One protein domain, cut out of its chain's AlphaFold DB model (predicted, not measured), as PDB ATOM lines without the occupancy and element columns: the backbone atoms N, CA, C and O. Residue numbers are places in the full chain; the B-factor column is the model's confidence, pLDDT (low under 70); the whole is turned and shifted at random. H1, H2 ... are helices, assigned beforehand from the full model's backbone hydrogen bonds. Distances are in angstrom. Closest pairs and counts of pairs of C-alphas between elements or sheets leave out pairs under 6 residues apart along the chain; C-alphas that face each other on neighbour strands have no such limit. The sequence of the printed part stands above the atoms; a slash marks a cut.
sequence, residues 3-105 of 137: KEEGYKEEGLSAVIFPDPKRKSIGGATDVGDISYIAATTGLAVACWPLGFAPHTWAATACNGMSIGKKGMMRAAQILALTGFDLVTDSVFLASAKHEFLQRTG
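AT A GLANCE: This is residues 3 to 105 of the 137 residues of the protein "Amidohydrolase family domain protein" of Francisella sp. TX07-6608 (UniProt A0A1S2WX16). A long helix, H3, makes the back of a wide bracket; H4 turns off one end of it at about a right angle, and the shorter H2 turns off the other end to the same side. Two long stretches with no named element, residues 3 to 30 and 35 to 56, run lengthwise on the open side of this bracket, the second passing through the middle of the domain, and the single-turn helix H1 lies between them along the chain. The printed part has 103 residues with four named helices, in the order H1, H2, H3, H4, and no named strand; the class is all helix, though the helices hold 50 of the 103 residues, under half. The whole is loose, with a radius of gyration of the C-alphas of 16.7 A, and elongated, spanning 49 by 27 by 22 A.

IN THESE COORDINATES: H3, residues 66 to 88, is the longest helix, 32.9 A from first to last C-alpha; it begins at C-alpha 66 at (178.383, 252.400, 156.310). H4, residues 90 to 104, is 21.1 A long and ends at C-alpha 104 at (181.395, 289.288, 170.469). H2, residues 57 to 64, is 10.8 A long. H1, residues 31 to 34, is 4.9 A long and begins at C-alpha 31 at (175.087, 278.650, 162.269).

HOW THE PARTS SIT: H3 and H4 touch only at the corner by their link, H3 with residues 85 to 87 alone and H4 with residues 92 to 93 alone. Their closest C-alphas, those of Leu 86 and Leu 93, are 5.2 A apart, and their lines are about perpendicular at 78 degrees. H2 and H3 are close but not clearly touching; their closest C-alphas, those of Cys 62 and Gly 68, are 6.0 A apart. These two run the same way at a steep tilt of 65 degrees. H2 and H4 are apart, and H1 is apart from H2, H3 and H4. In H2, H3 and H4 every O i to N i+4 pair is within hydrogen-bond range; H1, with 4 residues, is too short for such a pair, and its one O i to N i+3 pair is within range.

THE WHOLE: The two C-alphas farthest apart, those of Glu 4 and Ser 90, are 49.8 A from each other. Residues 23 to 30 stand free, and so do residues 87 to 92, of which 90 to 92 belong to H4. The link from H1 to H2, with 22 residues, is long; those from H2 to H3 and from H3 to H4 are tight, with 1 residue each. The printed part has no cut. The mean pLDDT of the printed part is 92.1, and one residue, Arg 22, is under 70.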
ATOM      1  N   LYS A   3     190.190 255.588 144.075       92.00
ATOM      2  CA  LYS A   3     190.741 255.152 142.784       92.00
ATOM      3  C   LYS A   3     189.889 255.565 141.578       92.00
ATOM      4  O   LYS A   3     190.435 256.031 140.589       92.00
ATOM      5  N   GLU A   4     188.569 255.403 141.674       89.75
ATOM      6  CA  GLU A   4     187.628 255.741 140.592       89.75
ATOM      7  C   GLU A   4     187.564 257.253 140.336       89.75
ATOM      8  O   GLU A   4     187.369 257.687 139.211       89.75
ATOM      9  N   GLU A   5     187.798 258.054 141.375       89.19
ATOM     10  CA  GLU A   5     187.867 259.518 141.319       89.19
ATOM     11  C   GLU A   5     189.298 260.034 141.032       89.19
ATOM     12  O   GLU A   5     189.562 261.231 141.113       89.19
ATOM     13  N   GLY A   6     190.254 259.143 140.728       90.94
ATOM     14  CA  GLY A   6     191.641 259.506 140.409       90.94
ATOM     15  C   GLY A   6     192.510 259.913 141.608       90.94
ATOM     16  O   GLY A   6     193.621 260.408 141.417       90.94
ATOM     17  N   TYR A   7     192.045 259.696 142.840       91.31
ATOM     18  CA  TYR A   7     192.812 259.964 144.059       91.31
ATOM     19  C   TYR A   7     193.627 258.748 144.510       91.31
ATOM     20  O   TYR A   7     193.258 257.592 144.286       91.31
ATOM     21  N   LYS A   8     194.714 259.013 145.243       92.81
ATOM     22  CA  LYS A   8     195.454 257.987 145.987       92.81
ATOM     23  C   LYS A   8     194.543 257.363 147.054       92.81
ATOM     24  O   LYS A   8     193.810 258.063 147.746       92.81
ATOM     25  N   GLU A   9     194.594 256.040 147.198       93.25
ATOM     26  CA  GLU A   9     193.728 255.281 148.114       93.25
ATOM     27  C   GLU A   9     194.210 255.359 149.571       93.25
ATOM     28  O   GLU A   9     194.711 254.394 150.141       93.25
ATOM     29  N   GLU A  10     194.086 256.541 150.171       92.50
ATOM     30  CA  GLU A  10     194.537 256.813 151.546       92.50
ATOM     31  C   GLU A  10     193.454 256.560 152.604       92.50
ATOM     32  O   GLU A  10     193.748 256.491 153.795       92.50
ATOM     33  N   GLY A  11     192.196 256.388 152.188       93.25
ATOM     34  CA  GLY A  11     191.073 256.144 153.086       93.25
ATOM     35  C   GLY A  11     190.656 257.377 153.895       93.25
ATOM     36  O   GLY A  11     190.744 258.513 153.430       93.25
ATOM     37  N   LEU A  12     190.117 257.139 155.095       92.62
ATOM     38  CA  LEU A  12     189.658 258.189 156.012       92.62
ATOM     39  C   LEU A  12     190.840 258.811 156.766       92.62
ATOM     40  O   LEU A  12     191.781 258.114 157.137       92.62
ATOM     41  N   SER A  13     190.745 260.106 157.077       89.62
ATOM     42  CA  SER A  13     191.696 260.745 157.992       89.62
ATOM     43  C   SER A  13     191.641 260.092 159.376       89.62
ATOM     44  O   SER A  13     190.561 259.947 159.950       89.62
ATOM     45  N   ALA A  14     192.807 259.768 159.934       86.50
ATOM     46  CA  ALA A  14     192.967 259.378 161.337       86.50
ATOM     47  C   ALA A  14     193.406 260.553 162.235       86.50
ATOM     48  O   ALA A  14     193.609 260.380 163.435       86.50
ATOM     49  N   VAL A  15     193.583 261.743 161.655       88.62
ATOM     50  CA  VAL A  15     194.080 262.926 162.360       88.62
ATOM     51  C   VAL A  15     192.913 263.701 162.957       88.62
ATOM     52  O   VAL A  15     191.967 264.056 162.253       88.62
ATOM     53  N   ILE A  16     193.013 264.003 164.251       88.81
ATOM     54  CA  ILE A  16     192.139 264.960 164.928       88.81
ATOM     55  C   ILE A  16     192.779 266.336 164.780       88.81
ATOM     56  O   ILE A  16     193.860 266.586 165.315       88.81
ATOM     57  N   PHE A  17     192.122 267.221 164.039       84.69
ATOM     58  CA  PHE A  17     192.584 268.594 163.895       84.69
ATOM     59  C   PHE A  17     192.167 269.415 165.120       84.69
ATOM     60  O   PHE A  17     191.019 269.302 165.559       84.69
ATOM     61  N   PRO A  18     193.072 270.227 165.692       83.44
ATOM     62  CA  PRO A  18     192.704 271.137 166.769       83.44
ATOM     63  C   PRO A  18     191.761 272.229 166.251       83.44
ATOM     64  O   PRO A  18     191.715 272.499 165.048       83.44
ATOM     65  N   ASP A  19     191.056 272.896 167.170       80.38
ATOM     66  CA  ASP A  19     190.301 274.116 166.863       80.38
ATOM     67  C   ASP A  19     191.196 275.093 166.068       80.38
ATOM     68  O   ASP A  19     192.312 275.391 166.517       80.38
ATOM     69  N   PRO A  20     190.748 275.599 164.901       75.75
ATOM     70  CA  PRO A  20     191.510 276.538 164.080       75.75
ATOM     71  C   PRO A  20     191.788 277.897 164.749       75.75
ATOM     72  O   PRO A  20     192.420 278.754 164.124       75.75
ATOM     73  N   LYS A  21     191.362 278.120 166.003       77.19
ATOM     74  CA  LYS A  21     191.659 279.312 166.818       77.19
ATOM     75  C   LYS A  21     191.373 280.605 166.057       77.19
ATOM     76  O   LYS A  21     192.260 281.432 165.856       77.19
ATOM     77  N   ARG A  22     190.109 280.778 165.659       68.69
ATOM     78  CA  ARG A  22     189.580 281.957 164.936       68.69
ATOM     79  C   ARG A  22     189.978 282.070 163.463       68.69
ATOM     80  O   ARG A  22     189.537 283.008 162.809       68.69
ATOM     81  N   LYS A  23     190.763 281.142 162.910       75.50
ATOM     82  CA  LYS A  23     190.982 281.116 161.459       75.50
ATOM     83  C   LYS A  23     189.735 280.577 160.775       75.50
ATOM     84  O   LYS A  23     189.304 279.462 161.068       75.50
ATOM     85  N   SER A  24     189.172 281.370 159.866       74.81
ATOM     86  CA  SER A  24     188.109 280.888 158.991       74.81
ATOM     87  C   SER A  24     188.637 279.716 158.168       74.81
ATOM     88  O   SER A  24     189.700 279.807 157.554       74.81
ATOM     89  N   ILE A  25     187.886 278.620 158.170       76.25
ATOM     90  CA  ILE A  25     188.116 277.466 157.294       76.25
ATOM     91  C   ILE A  25     187.236 277.534 156.034       76.25
ATOM     92  O   ILE A  25     187.186 276.580 155.262       76.25
ATOM     93  N   GLY A  26     186.548 278.664 155.826       81.19
ATOM     94  CA  GLY A  26     185.521 278.830 154.803       81.19
ATOM     95  C   GLY A  26     184.191 278.166 155.173       81.19
ATOM     96  O   GLY A  26     184.028 277.610 156.259       81.19
ATOM     97  N   GLY A  27     183.234 278.233 154.247       83.19
ATOM     98  CA  GLY A  27     181.886 277.680 154.402       83.19
ATOM     99  C   GLY A  27     180.804 278.751 154.543       83.19
ATOM    100  O   GLY A  27     181.079 279.891 154.904       83.19
ATOM    101  N   ALA A  28     179.565 278.367 154.236       86.94
ATOM    102  CA  ALA A  28     178.381 279.207 154.374       86.94
ATOM    103  C   ALA A  28     177.297 278.403 155.099       86.94
ATOM    104  O   ALA A  28     176.862 277.358 154.616       86.94
ATOM    105  N   THR A  29     176.910 278.862 156.286       88.19
ATOM    106  CA  THR A  29     175.900 278.226 157.140       88.19
ATOM    107  C   THR A  29     175.220 279.287 157.998       88.19
ATOM    108  O   THR A  29     175.869 280.216 158.477       88.19
ATOM    109  N   ASP A  30     173.921 279.112 158.217       90.56
ATOM    110  CA  ASP A  30     173.104 279.870 159.172       90.56
ATOM    111  C   ASP A  30     173.617 279.787 160.622       90.56
ATOM    112  O   ASP A  30     173.392 280.700 161.416       90.56
ATOM    113  N   VAL A  31     174.390 278.752 160.974       91.94
ATOM    114  CA  VAL A  31     175.087 278.650 162.269       91.94
ATOM    115  C   VAL A  31     176.030 279.836 162.499       91.94
ATOM    116  O   VAL A  31     176.268 280.211 163.648       91.94
ATOM    117  N   GLY A  32     176.524 280.473 161.430       89.56
ATOM    118  CA  GLY A  32     177.285 281.718 161.518       89.56
ATOM    119  C   GLY A  32     176.513 282.813 162.256       89.56
ATOM    120  O   GLY A  32     177.056 283.413 163.181       89.56
ATOM    121  N   ASP A  33     175.229 282.990 161.945       90.25
ATOM    122  CA  ASP A  33     174.361 283.972 162.605       90.25
ATOM    123  C   ASP A  33     174.112 283.608 164.074       90.25
ATOM    124  O   ASP A  33     174.245 284.444 164.974       90.25
ATOM    125  N   ILE A  34     173.839 282.326 164.340       92.44
ATOM    126  CA  ILE A  34     173.657 281.807 165.705       92.44
ATOM    127  C   ILE A  34     174.914 282.016 166.557       92.44
ATOM    128  O   ILE A  34     174.804 282.317 167.749       92.44
ATOM    129  N   SER A  35     176.103 281.950 165.952       92.19
ATOM    130  CA  SER A  35     177.382 282.136 166.647       92.19
ATOM    131  C   SER A  35     177.629 283.555 167.171       92.19
ATOM    132  O   SER A  35     178.543 283.737 167.975       92.19
ATOM    133  N   TYR A  36     176.807 284.542 166.785       92.25
ATOM    134  CA  TYR A  36     176.777 285.885 167.385       92.25
ATOM    135  C   TYR A  36     175.706 286.041 168.476       92.25
ATOM    136  O   TYR A  36     175.693 287.046 169.185       92.25
ATOM    137  N   ILE A  37     174.798 285.071 168.616       93.19
ATOM    138  CA  ILE A  37     173.685 285.097 169.579       93.19
ATOM    139  C   ILE A  37     174.005 284.232 170.803       93.19
ATOM    140  O   ILE A  37     173.689 284.615 171.931       93.19
ATOM    141  N   ALA A  38     174.645 283.080 170.596       93.69
ATOM    142  CA  ALA A  38     174.993 282.139 171.652       93.69
ATOM    143  C   ALA A  38     176.391 281.543 171.445       93.69
ATOM    144  O   ALA A  38     176.873 281.411 170.318       93.69
ATOM    145  N   ALA A  39     177.021 281.127 172.551       94.12
ATOM    146  CA  ALA A  39     178.276 280.384 172.515       94.12
ATOM    147  C   ALA A  39     178.115 279.145 171.622       94.12
ATOM    148  O   ALA A  39     177.294 278.273 171.901       94.12
ATOM    149  N   THR A  40     178.882 279.100 170.534       93.12
ATOM    150  CA  THR A  40     178.718 278.120 169.456       93.12
ATOM    151  C   THR A  40     180.074 277.536 169.083       93.12
ATOM    152  O   THR A  40     181.069 278.254 168.989       93.12
ATOM    153  N   THR A  41     180.104 276.228 168.845       90.00
ATOM    154  CA  THR A  41     181.262 275.511 168.305       90.00
ATOM    155  C   THR A  41     180.810 274.520 167.235       90.00
ATOM    156  O   THR A  41     179.625 274.197 167.143       90.00
ATOM    157  N   GLY A  42     181.750 274.056 166.415       87.75
ATOM    158  CA  GLY A  42     181.508 273.102 165.339       87.75
ATOM    159  C   GLY A  42     182.326 271.826 165.511       87.75
ATOM    160  O   GLY A  42     183.375 271.818 166.153       87.75
ATOM    161  N   LEU A  43     181.851 270.746 164.897       89.50
ATOM    162  CA  LEU A  43     182.534 269.458 164.840       89.50
ATOM    163  C   LEU A  43     182.514 268.945 163.400       89.50
ATOM    164  O   LEU A  43     181.455 268.878 162.779       89.50
ATOM    165  N   ALA A  44     183.672 268.514 162.904       89.56
ATOM    166  CA  ALA A  44     183.785 267.774 161.655       89.56
ATOM    167  C   ALA A  44     184.233 266.338 161.952       89.56
ATOM    168  O   ALA A  44     185.243 266.117 162.618       89.56
ATOM    169  N   VAL A  45     183.487 265.359 161.441       92.38
ATOM    170  CA  VAL A  45     183.839 263.935 161.514       92.38
ATOM    171  C   VAL A  45     183.989 263.402 160.095       92.38
ATOM    172  O   VAL A  45     183.187 263.720 159.220       92.38
ATOM    173  N   ALA A  46     185.021 262.590 159.858       92.81
ATOM    174  CA  ALA A  46     185.276 262.006 158.549       92.81
ATOM    175  C   ALA A  46     184.160 261.016 158.160       92.81
ATOM    176  O   ALA A  46     184.105 259.892 158.661       92.81
ATOM    177  N   CYS A  47     183.285 261.444 157.249       94.69
ATOM    178  CA  CYS A  47     182.222 260.622 156.654       94.69
ATOM    179  C   CYS A  47     182.544 260.182 155.215       94.69
ATOM    180  O   CYS A  47     181.844 259.339 154.654       94.69
ATOM    181  N   TRP A  48     183.627 260.705 154.639       94.19
ATOM    182  CA  TRP A  48     184.160 260.340 153.331       94.19
ATOM    183  C   TRP A  48     185.701 260.363 153.337       94.19
ATOM    184  O   TRP A  48     186.294 260.992 154.220       94.19
ATOM    185  N   PRO A  49     186.361 259.653 152.399       93.69
ATOM    186  CA  PRO A  49     187.821 259.582 152.316       93.69
ATOM    187  C   PRO A  49     188.512 260.925 152.053       93.69
ATOM    188  O   PRO A  49     187.911 261.868 151.538       93.69
ATOM    189  N   LEU A  50     189.809 260.986 152.360       91.69
ATOM    190  CA  LEU A  50     190.674 262.124 152.052       91.69
ATOM    191  C   LEU A  50     190.658 262.467 150.553       91.69
ATOM    192  O   LEU A  50     190.551 261.593 149.693       91.69
ATOM    193  N   GLY A  51     190.788 263.758 150.250       88.12
ATOM    194  CA  GLY A  51     190.814 264.282 148.881       88.12
ATOM    195  C   GLY A  51     189.439 264.618 148.301       88.12
ATOM    196  O   GLY A  51     189.366 265.438 147.391       88.12
ATOM    197  N   PHE A  52     188.348 264.069 148.845       90.81
ATOM    198  CA  PHE A  52     187.008 264.387 148.353       90.81
ATOM    199  C   PHE A  52     186.553 265.758 148.851       90.81
ATOM    200  O   PHE A  52     186.511 266.021 150.057       90.81
ATOM    201  N   ALA A  53     186.171 266.618 147.907       87.75
ATOM    202  CA  ALA A  53     185.555 267.898 148.207       87.75
ATOM    203  C   ALA A  53     184.082 267.720 148.629       87.75
ATOM    204  O   ALA A  53     183.401 266.806 148.135       87.75
ATOM    205  N   PRO A  54     183.557 268.607 149.500       88.38
ATOM    206  CA  PRO A  54     182.117 268.710 149.703       88.38
ATOM    207  C   PRO A  54     181.411 269.037 148.375       88.38
ATOM    208  O   PRO A  54     182.029 269.528 147.434       88.38
ATOM    209  N   HIS A  55     180.107 268.760 148.301       92.75
ATOM    210  CA  HIS A  55     179.267 268.988 147.109       92.75
ATOM    211  C   HIS A  55     179.617 268.136 145.874       92.75
ATOM    212  O   HIS A  55     179.286 268.502 144.749       92.75
ATOM    213  N   THR A  56     180.239 266.972 146.068       93.31
ATOM    214  CA  THR A  56     180.490 265.999 144.994       93.31
ATOM    215  C   THR A  56     179.553 264.794 145.097       93.31
ATOM    216  O   THR A  56     179.093 264.418 146.185       93.31
ATOM    217  N   TRP A  57     179.296 264.131 143.963       94.44
ATOM    218  CA  TRP A  57     178.594 262.842 143.957       94.44
ATOM    219  C   TRP A  57     179.343 261.787 144.770       94.44
ATOM    220  O   TRP A  57     178.716 260.986 145.462       94.44
ATOM    221  N   ALA A  58     180.675 261.839 144.764       93.38
ATOM    222  CA  ALA A  58     181.498 260.915 145.518       93.38
ATOM    223  C   ALA A  58     181.311 261.056 147.042       93.38
ATOM    224  O   ALA A  58     181.091 260.063 147.745       93.38
ATOM    225  N   ALA A  59     181.304 262.293 147.554       93.00
ATOM    226  CA  ALA A  59     180.980 262.568 148.955       93.00
ATOM    227  C   ALA A  59     179.544 262.131 149.298       93.00
ATOM    228  O   ALA A  59     179.307 261.502 150.333       93.00
ATOM    229  N   THR A  60     178.592 262.393 148.397       94.62
ATOM    230  CA  THR A  60     177.183 262.003 148.568       94.62
ATOM    231  C   THR A  60     177.020 260.486 148.687       94.62
ATOM    232  O   THR A  60     176.367 260.013 149.619       94.62
ATOM    233  N   ALA A  61     177.652 259.705 147.806       94.88
ATOM    234  CA  ALA A  61     177.570 258.246 147.869       94.88
ATOM    235  C   ALA A  61     178.219 257.696 149.153       94.88
ATOM    236  O   ALA A  61     177.627 256.842 149.813       94.88
ATOM    237  N   CYS A  62     179.375 258.236 149.564       95.25
ATOM    238  CA  CYS A  62     180.030 257.874 150.829       95.25
ATOM    239  C   CYS A  62     179.110 258.061 152.046       95.25
ATOM    240  O   CYS A  62     179.049 257.189 152.919       95.25
ATOM    241  N   ASN A  63     178.350 259.160 152.079       92.75
ATOM    242  CA  ASN A  63     177.410 259.444 153.164       92.75
ATOM    243  C   ASN A  63     176.272 258.412 153.251       92.75
ATOM    244  O   ASN A  63     175.816 258.096 154.350       92.75
ATOM    245  N   GLY A  64     175.853 257.834 152.119       94.69
ATOM    246  CA  GLY A  64     174.865 256.748 152.075       94.69
ATOM    247  C   GLY A  64     175.401 255.381 152.530       94.69
ATOM    248  O   GLY A  64     174.623 254.480 152.862       94.69
ATOM    249  N   MET A  65     176.724 255.209 152.577       95.69
ATOM    250  CA  MET A  65     177.384 253.956 152.948       95.69
ATOM    251  C   MET A  65     177.552 253.804 154.468       95.69
ATOM    252  O   MET A  65     177.243 254.683 155.275       95.69
ATOM    253  N   SER A  66     178.104 252.662 154.894       96.62
ATOM    254  CA  SER A  66     178.383 252.400 156.310       96.62
ATOM    255  C   SER A  66     179.354 253.401 156.942       96.62
ATOM    256  O   SER A  66     179.290 253.603 158.152       96.62
ATOM    257  N   ILE A  67     180.262 254.004 156.164       95.06
ATOM    258  CA  ILE A  67     181.216 254.999 156.678       95.06
ATOM    259  C   ILE A  67     180.504 256.285 157.114       95.06
ATOM    260  O   ILE A  67     180.747 256.737 158.230       95.06
ATOM    261  N   GLY A  68     179.544 256.787 156.327       95.19
ATOM    262  CA  GLY A  68     178.729 257.945 156.693       95.19
ATOM    263  C   GLY A  68     177.913 257.699 157.960       95.19
ATOM    264  O   GLY A  68     177.958 258.494 158.896       95.19
ATOM    265  N   LYS A  69     177.257 256.533 158.064       96.62
ATOM    266  CA  LYS A  69     176.492 256.152 159.269       96.62
ATOM    267  C   LYS A  69     177.373 256.057 160.520       96.62
ATOM    268  O   LYS A  69     176.985 256.536 161.583       96.62
ATOM    269  N   LYS A  70     178.565 255.460 160.410       96.56
ATOM    270  CA  LYS A  70     179.518 255.361 161.531       96.56
ATOM    271  C   LYS A  70     180.060 256.734 161.941       96.56
ATOM    272  O   LYS A  70     180.160 256.999 163.138       96.56
ATOM    273  N   GLY A  71     180.363 257.599 160.972       95.75
ATOM    274  CA  GLY A  71     180.775 258.981 161.222       95.75
ATOM    275  C   GLY A  71     179.682 259.785 161.929       95.75
ATOM    276  O   GLY A  71     179.945 260.398 162.961       95.75
ATOM    277  N   MET A  72     178.435 259.679 161.464       96.69
ATOM    278  CA  MET A  72     177.267 260.297 162.103       96.69
ATOM    279  C   MET A  72     177.099 259.845 163.561       96.69
ATOM    280  O   MET A  72     176.936 260.684 164.444       96.69
ATOM    281  N   MET A  73     177.195 258.539 163.842       97.94
ATOM    282  CA  MET A  73     177.100 258.036 165.220       97.94
ATOM    283  C   MET A  73     178.231 258.558 166.110       97.94
ATOM    284  O   MET A  73     177.992 258.891 167.271       97.94
ATOM    285  N   ARG A  74     179.450 258.675 165.573       96.50
ATOM    286  CA  ARG A  74     180.574 259.268 166.305       96.50
ATOM    287  C   ARG A  74     180.332 260.749 166.599       96.50
ATOM    288  O   ARG A  74     180.585 261.180 167.720       96.50
ATOM    289  N   ALA A  75     179.820 261.506 165.629       96.62
ATOM    290  CA  ALA A  75     179.469 262.910 165.819       96.62
ATOM    291  C   ALA A  75     178.394 263.075 166.905       96.62
ATOM    292  O   ALA A  75     178.564 263.883 167.813       96.62
ATOM    293  N   ALA A  76     177.345 262.250 166.869       97.75
ATOM    294  CA  ALA A  76     176.282 262.260 167.872       97.75
ATOM    295  C   ALA A  76     176.807 261.981 169.291       97.75
ATOM    296  O   ALA A  76     176.431 262.676 170.230       97.75
ATOM    297  N   GLN A  77     177.711 261.006 169.448       98.12
ATOM    298  CA  GLN A  77     178.344 260.712 170.739       98.12
ATOM    299  C   GLN A  77     179.146 261.900 171.271       98.12
ATOM    300  O   GLN A  77     179.029 262.233 172.447       98.12
ATOM    301  N   ILE A  78     179.940 262.546 170.413       96.94
ATOM    302  CA  ILE A  78     180.746 263.707 170.807       96.94
ATOM    303  C   ILE A  78     179.832 264.856 171.234       96.94
ATOM    304  O   ILE A  78     180.010 265.385 172.324       96.94
ATOM    305  N   LEU A  79     178.814 265.189 170.434       97.06
ATOM    306  CA  LEU A  79     177.859 266.252 170.769       97.06
ATOM    307  C   LEU A  79     177.119 265.971 172.085       97.06
ATOM    308  O   LEU A  79     176.955 266.880 172.896       97.06
ATOM    309  N   ALA A  80     176.710 264.721 172.321       98.06
ATOM    310  CA  ALA A  80     176.037 264.330 173.557       98.06
ATOM    311  C   ALA A  80     176.951 264.466 174.783       98.06
ATOM    312  O   ALA A  80     176.523 265.008 175.798       98.06
ATOM    313  N   LEU A  81     178.205 264.015 174.681       98.06
ATOM    314  CA  LEU A  81     179.180 264.135 175.768       98.06
ATOM    315  C   LEU A  81     179.554 265.597 176.031       98.06
ATOM    316  O   LEU A  81     179.559 266.018 177.179       98.06
ATOM    317  N   THR A  82     179.757 266.408 174.989       96.69
ATOM    318  CA  THR A  82     179.997 267.850 175.152       96.69
ATOM    319  C   THR A  82     178.806 268.557 175.803       96.69
ATOM    320  O   THR A  82     178.988 269.404 176.674       96.69
ATOM    321  N   GLY A  83     177.578 268.207 175.409       96.25
ATOM    322  CA  GLY A  83     176.368 268.736 176.040       96.25
ATOM    323  C   GLY A  83     176.238 268.314 177.504       96.25
ATOM    324  O   GLY A  83     175.863 269.132 178.341       96.25
ATOM    325  N   PHE A  84     176.587 267.063 177.817       98.31
ATOM    326  CA  PHE A  84     176.646 266.565 179.188       98.31
ATOM    327  C   PHE A  84     177.647 267.370 180.019       98.31
ATOM    328  O   PHE A  84     177.246 267.932 181.036       98.31
ATOM    329  N   ASP A  85     178.884 267.526 179.539       98.00
ATOM    330  CA  ASP A  85     179.926 268.300 180.221       98.00
ATOM    331  C   ASP A  85     179.457 269.735 180.502       98.00
ATOM    332  O   ASP A  85     179.575 270.212 181.626       98.00
ATOM    333  N   LEU A  86     178.833 270.407 179.528       97.12
ATOM    334  CA  LEU A  86     178.294 271.763 179.705       97.12
ATOM    335  C   LEU A  86     177.169 271.853 180.748       97.12
ATOM    336  O   LEU A  86     177.006 272.895 181.384       97.12
ATOM    337  N   VAL A  87     176.359 270.803 180.901       97.50
ATOM    338  CA  VAL A  87     175.261 270.768 181.880       97.50
ATOM    339  C   VAL A  87     175.761 270.399 183.274       97.50
ATOM    340  O   VAL A  87     175.223 270.903 184.260       97.50
ATOM    341  N   THR A  88     176.769 269.530 183.378       98.50
ATOM    342  CA  THR A  88     177.263 269.026 184.668       98.50
ATOM    343  C   THR A  88     178.433 269.817 185.240       98.50
ATOM    344  O   THR A  88     178.634 269.794 186.454       98.50
ATOM    345  N   ASP A  89     179.188 270.526 184.403       98.38
ATOM    346  CA  ASP A  89     180.315 271.363 184.808       98.38
ATOM    347  C   ASP A  89     179.965 272.852 184.641       98.38
ATOM    348  O   ASP A  89     180.037 273.449 183.561       98.38
ATOM    349  N   SER A  90     179.590 273.476 185.759       97.94
ATOM    350  CA  SER A  90     179.234 274.896 185.797       97.94
ATOM    351  C   SER A  90     180.422 275.824 185.532       97.94
ATOM    352  O   SER A  90     180.215 276.934 185.031       97.94
ATOM    353  N   VAL A  91     181.651 275.386 185.825       98.38
ATOM    354  CA  VAL A  91     182.872 276.152 185.551       98.38
ATOM    355  C   VAL A  91     183.121 276.165 184.051       98.38
ATOM    356  O   VAL A  91     183.306 277.241 183.480       98.38
ATOM    357  N   PHE A  92     183.030 275.006 183.396       97.50
ATOM    358  CA  PHE A  92     183.180 274.910 181.947       97.50
ATOM    359  C   PHE A  92     182.130 275.751 181.205       97.50
ATOM    360  O   PHE A  92     182.477 276.538 180.317       97.50
ATOM    361  N   LEU A  93     180.863 275.682 181.625       97.81
ATOM    362  CA  LEU A  93     179.795 276.511 181.060       97.81
ATOM    363  C   LEU A  93     180.057 278.015 181.248       97.81
ATOM    364  O   LEU A  93     179.839 278.805 180.325       97.81
ATOM    365  N   ALA A  94     180.516 278.428 182.433       97.94
ATOM    366  CA  ALA A  94     180.854 279.822 182.705       97.94
ATOM    367  C   ALA A  94     182.024 280.299 181.831       97.94
ATOM    368  O   ALA A  94     181.956 281.394 181.265       97.94
ATOM    369  N   SER A  95     183.055 279.469 181.655       97.06
ATOM    370  CA  SER A  95     184.183 279.755 180.765       97.06
ATOM    371  C   SER A  95     183.749 279.902 179.305       97.06
ATOM    372  O   SER A  95     184.161 280.864 178.657       97.06
ATOM    373  N   ALA A  96     182.872 279.027 178.801       95.69
ATOM    374  CA  ALA A  96     182.340 279.126 177.438       95.69
ATOM    375  C   ALA A  96     181.545 280.426 177.217       95.69
ATOM    376  O   ALA A  96     181.730 281.116 176.213       95.69
ATOM    377  N   LYS A  97     180.700 280.813 178.184       96.00
ATOM    378  CA  LYS A  97     179.964 282.090 178.139       96.00
ATOM    379  C   LYS A  97     180.896 283.298 178.197       96.00
ATOM    380  O   LYS A  97     180.666 284.278 177.491       96.00
ATOM    381  N   HIS A  98     181.934 283.236 179.028       96.56
ATOM    382  CA  HIS A  98     182.921 284.306 179.126       96.56
ATOM    383  C   HIS A  98     183.672 284.487 177.802       96.56
ATOM    384  O   HIS A  98     183.755 285.603 177.300       96.56
ATOM    385  N   GLU A  99     184.160 283.400 177.205       94.50
ATOM    386  CA  GLU A  99     184.857 283.417 175.913       94.50
ATOM    387  C   GLU A  99     183.984 284.008 174.795       94.50
ATOM    388  O   GLU A  99     184.434 284.894 174.062       94.50
ATOM    389  N   PHE A 100     182.709 283.615 174.748       94.50
ATOM    390  CA  PHE A 100     181.727 284.167 173.818       94.50
ATOM    391  C   PHE A 100     181.552 285.686 173.974       94.50
ATOM    392  O   PHE A 100     181.561 286.416 172.977       94.50
ATOM    393  N   LEU A 101     181.442 286.187 175.210       95.12
ATOM    394  CA  LEU A 101     181.350 287.627 175.475       95.12
ATOM    395  C   LEU A 101     182.623 288.366 175.048       95.12
ATOM    396  O   LEU A 101     182.526 289.440 174.457       95.12
ATOM    397  N   GLN A 102     183.801 287.781 175.280       93.94
ATOM    398  CA  GLN A 102     185.069 288.364 174.826       93.94
ATOM    399  C   GLN A 102     185.155 288.432 173.295       93.94
ATOM    400  O   GLN A 102     185.679 289.401 172.750       93.94
ATOM    401  N   ARG A 103     184.638 287.420 172.586       89.56
ATOM    402  CA  ARG A 103     184.656 287.380 171.113       89.56
ATOM    403  C   ARG A 103     183.663 288.330 170.464       89.56
ATOM    404  O   ARG A 103     183.986 288.926 169.443       89.56
ATOM    405  N   THR A 104     182.468 288.450 171.029       91.56
ATOM    406  CA  THR A 104     181.395 289.288 170.469       91.56
ATOM    407  C   THR A 104     181.442 290.728 170.976       91.56
ATOM    408  O   THR A 104     180.785 291.601 170.411       91.56
ATOM    409  N   GLY A 105     182.178 290.991 172.061       91.38
ATOM    410  CA  GLY A 105     182.151 292.274 172.765       91.38
ATOM    411  C   GLY A 105     180.771 292.616 173.333       91.38
ATOM    412  O   GLY A 105     180.487 293.785 173.578       91.38
TER     413      GLY A 105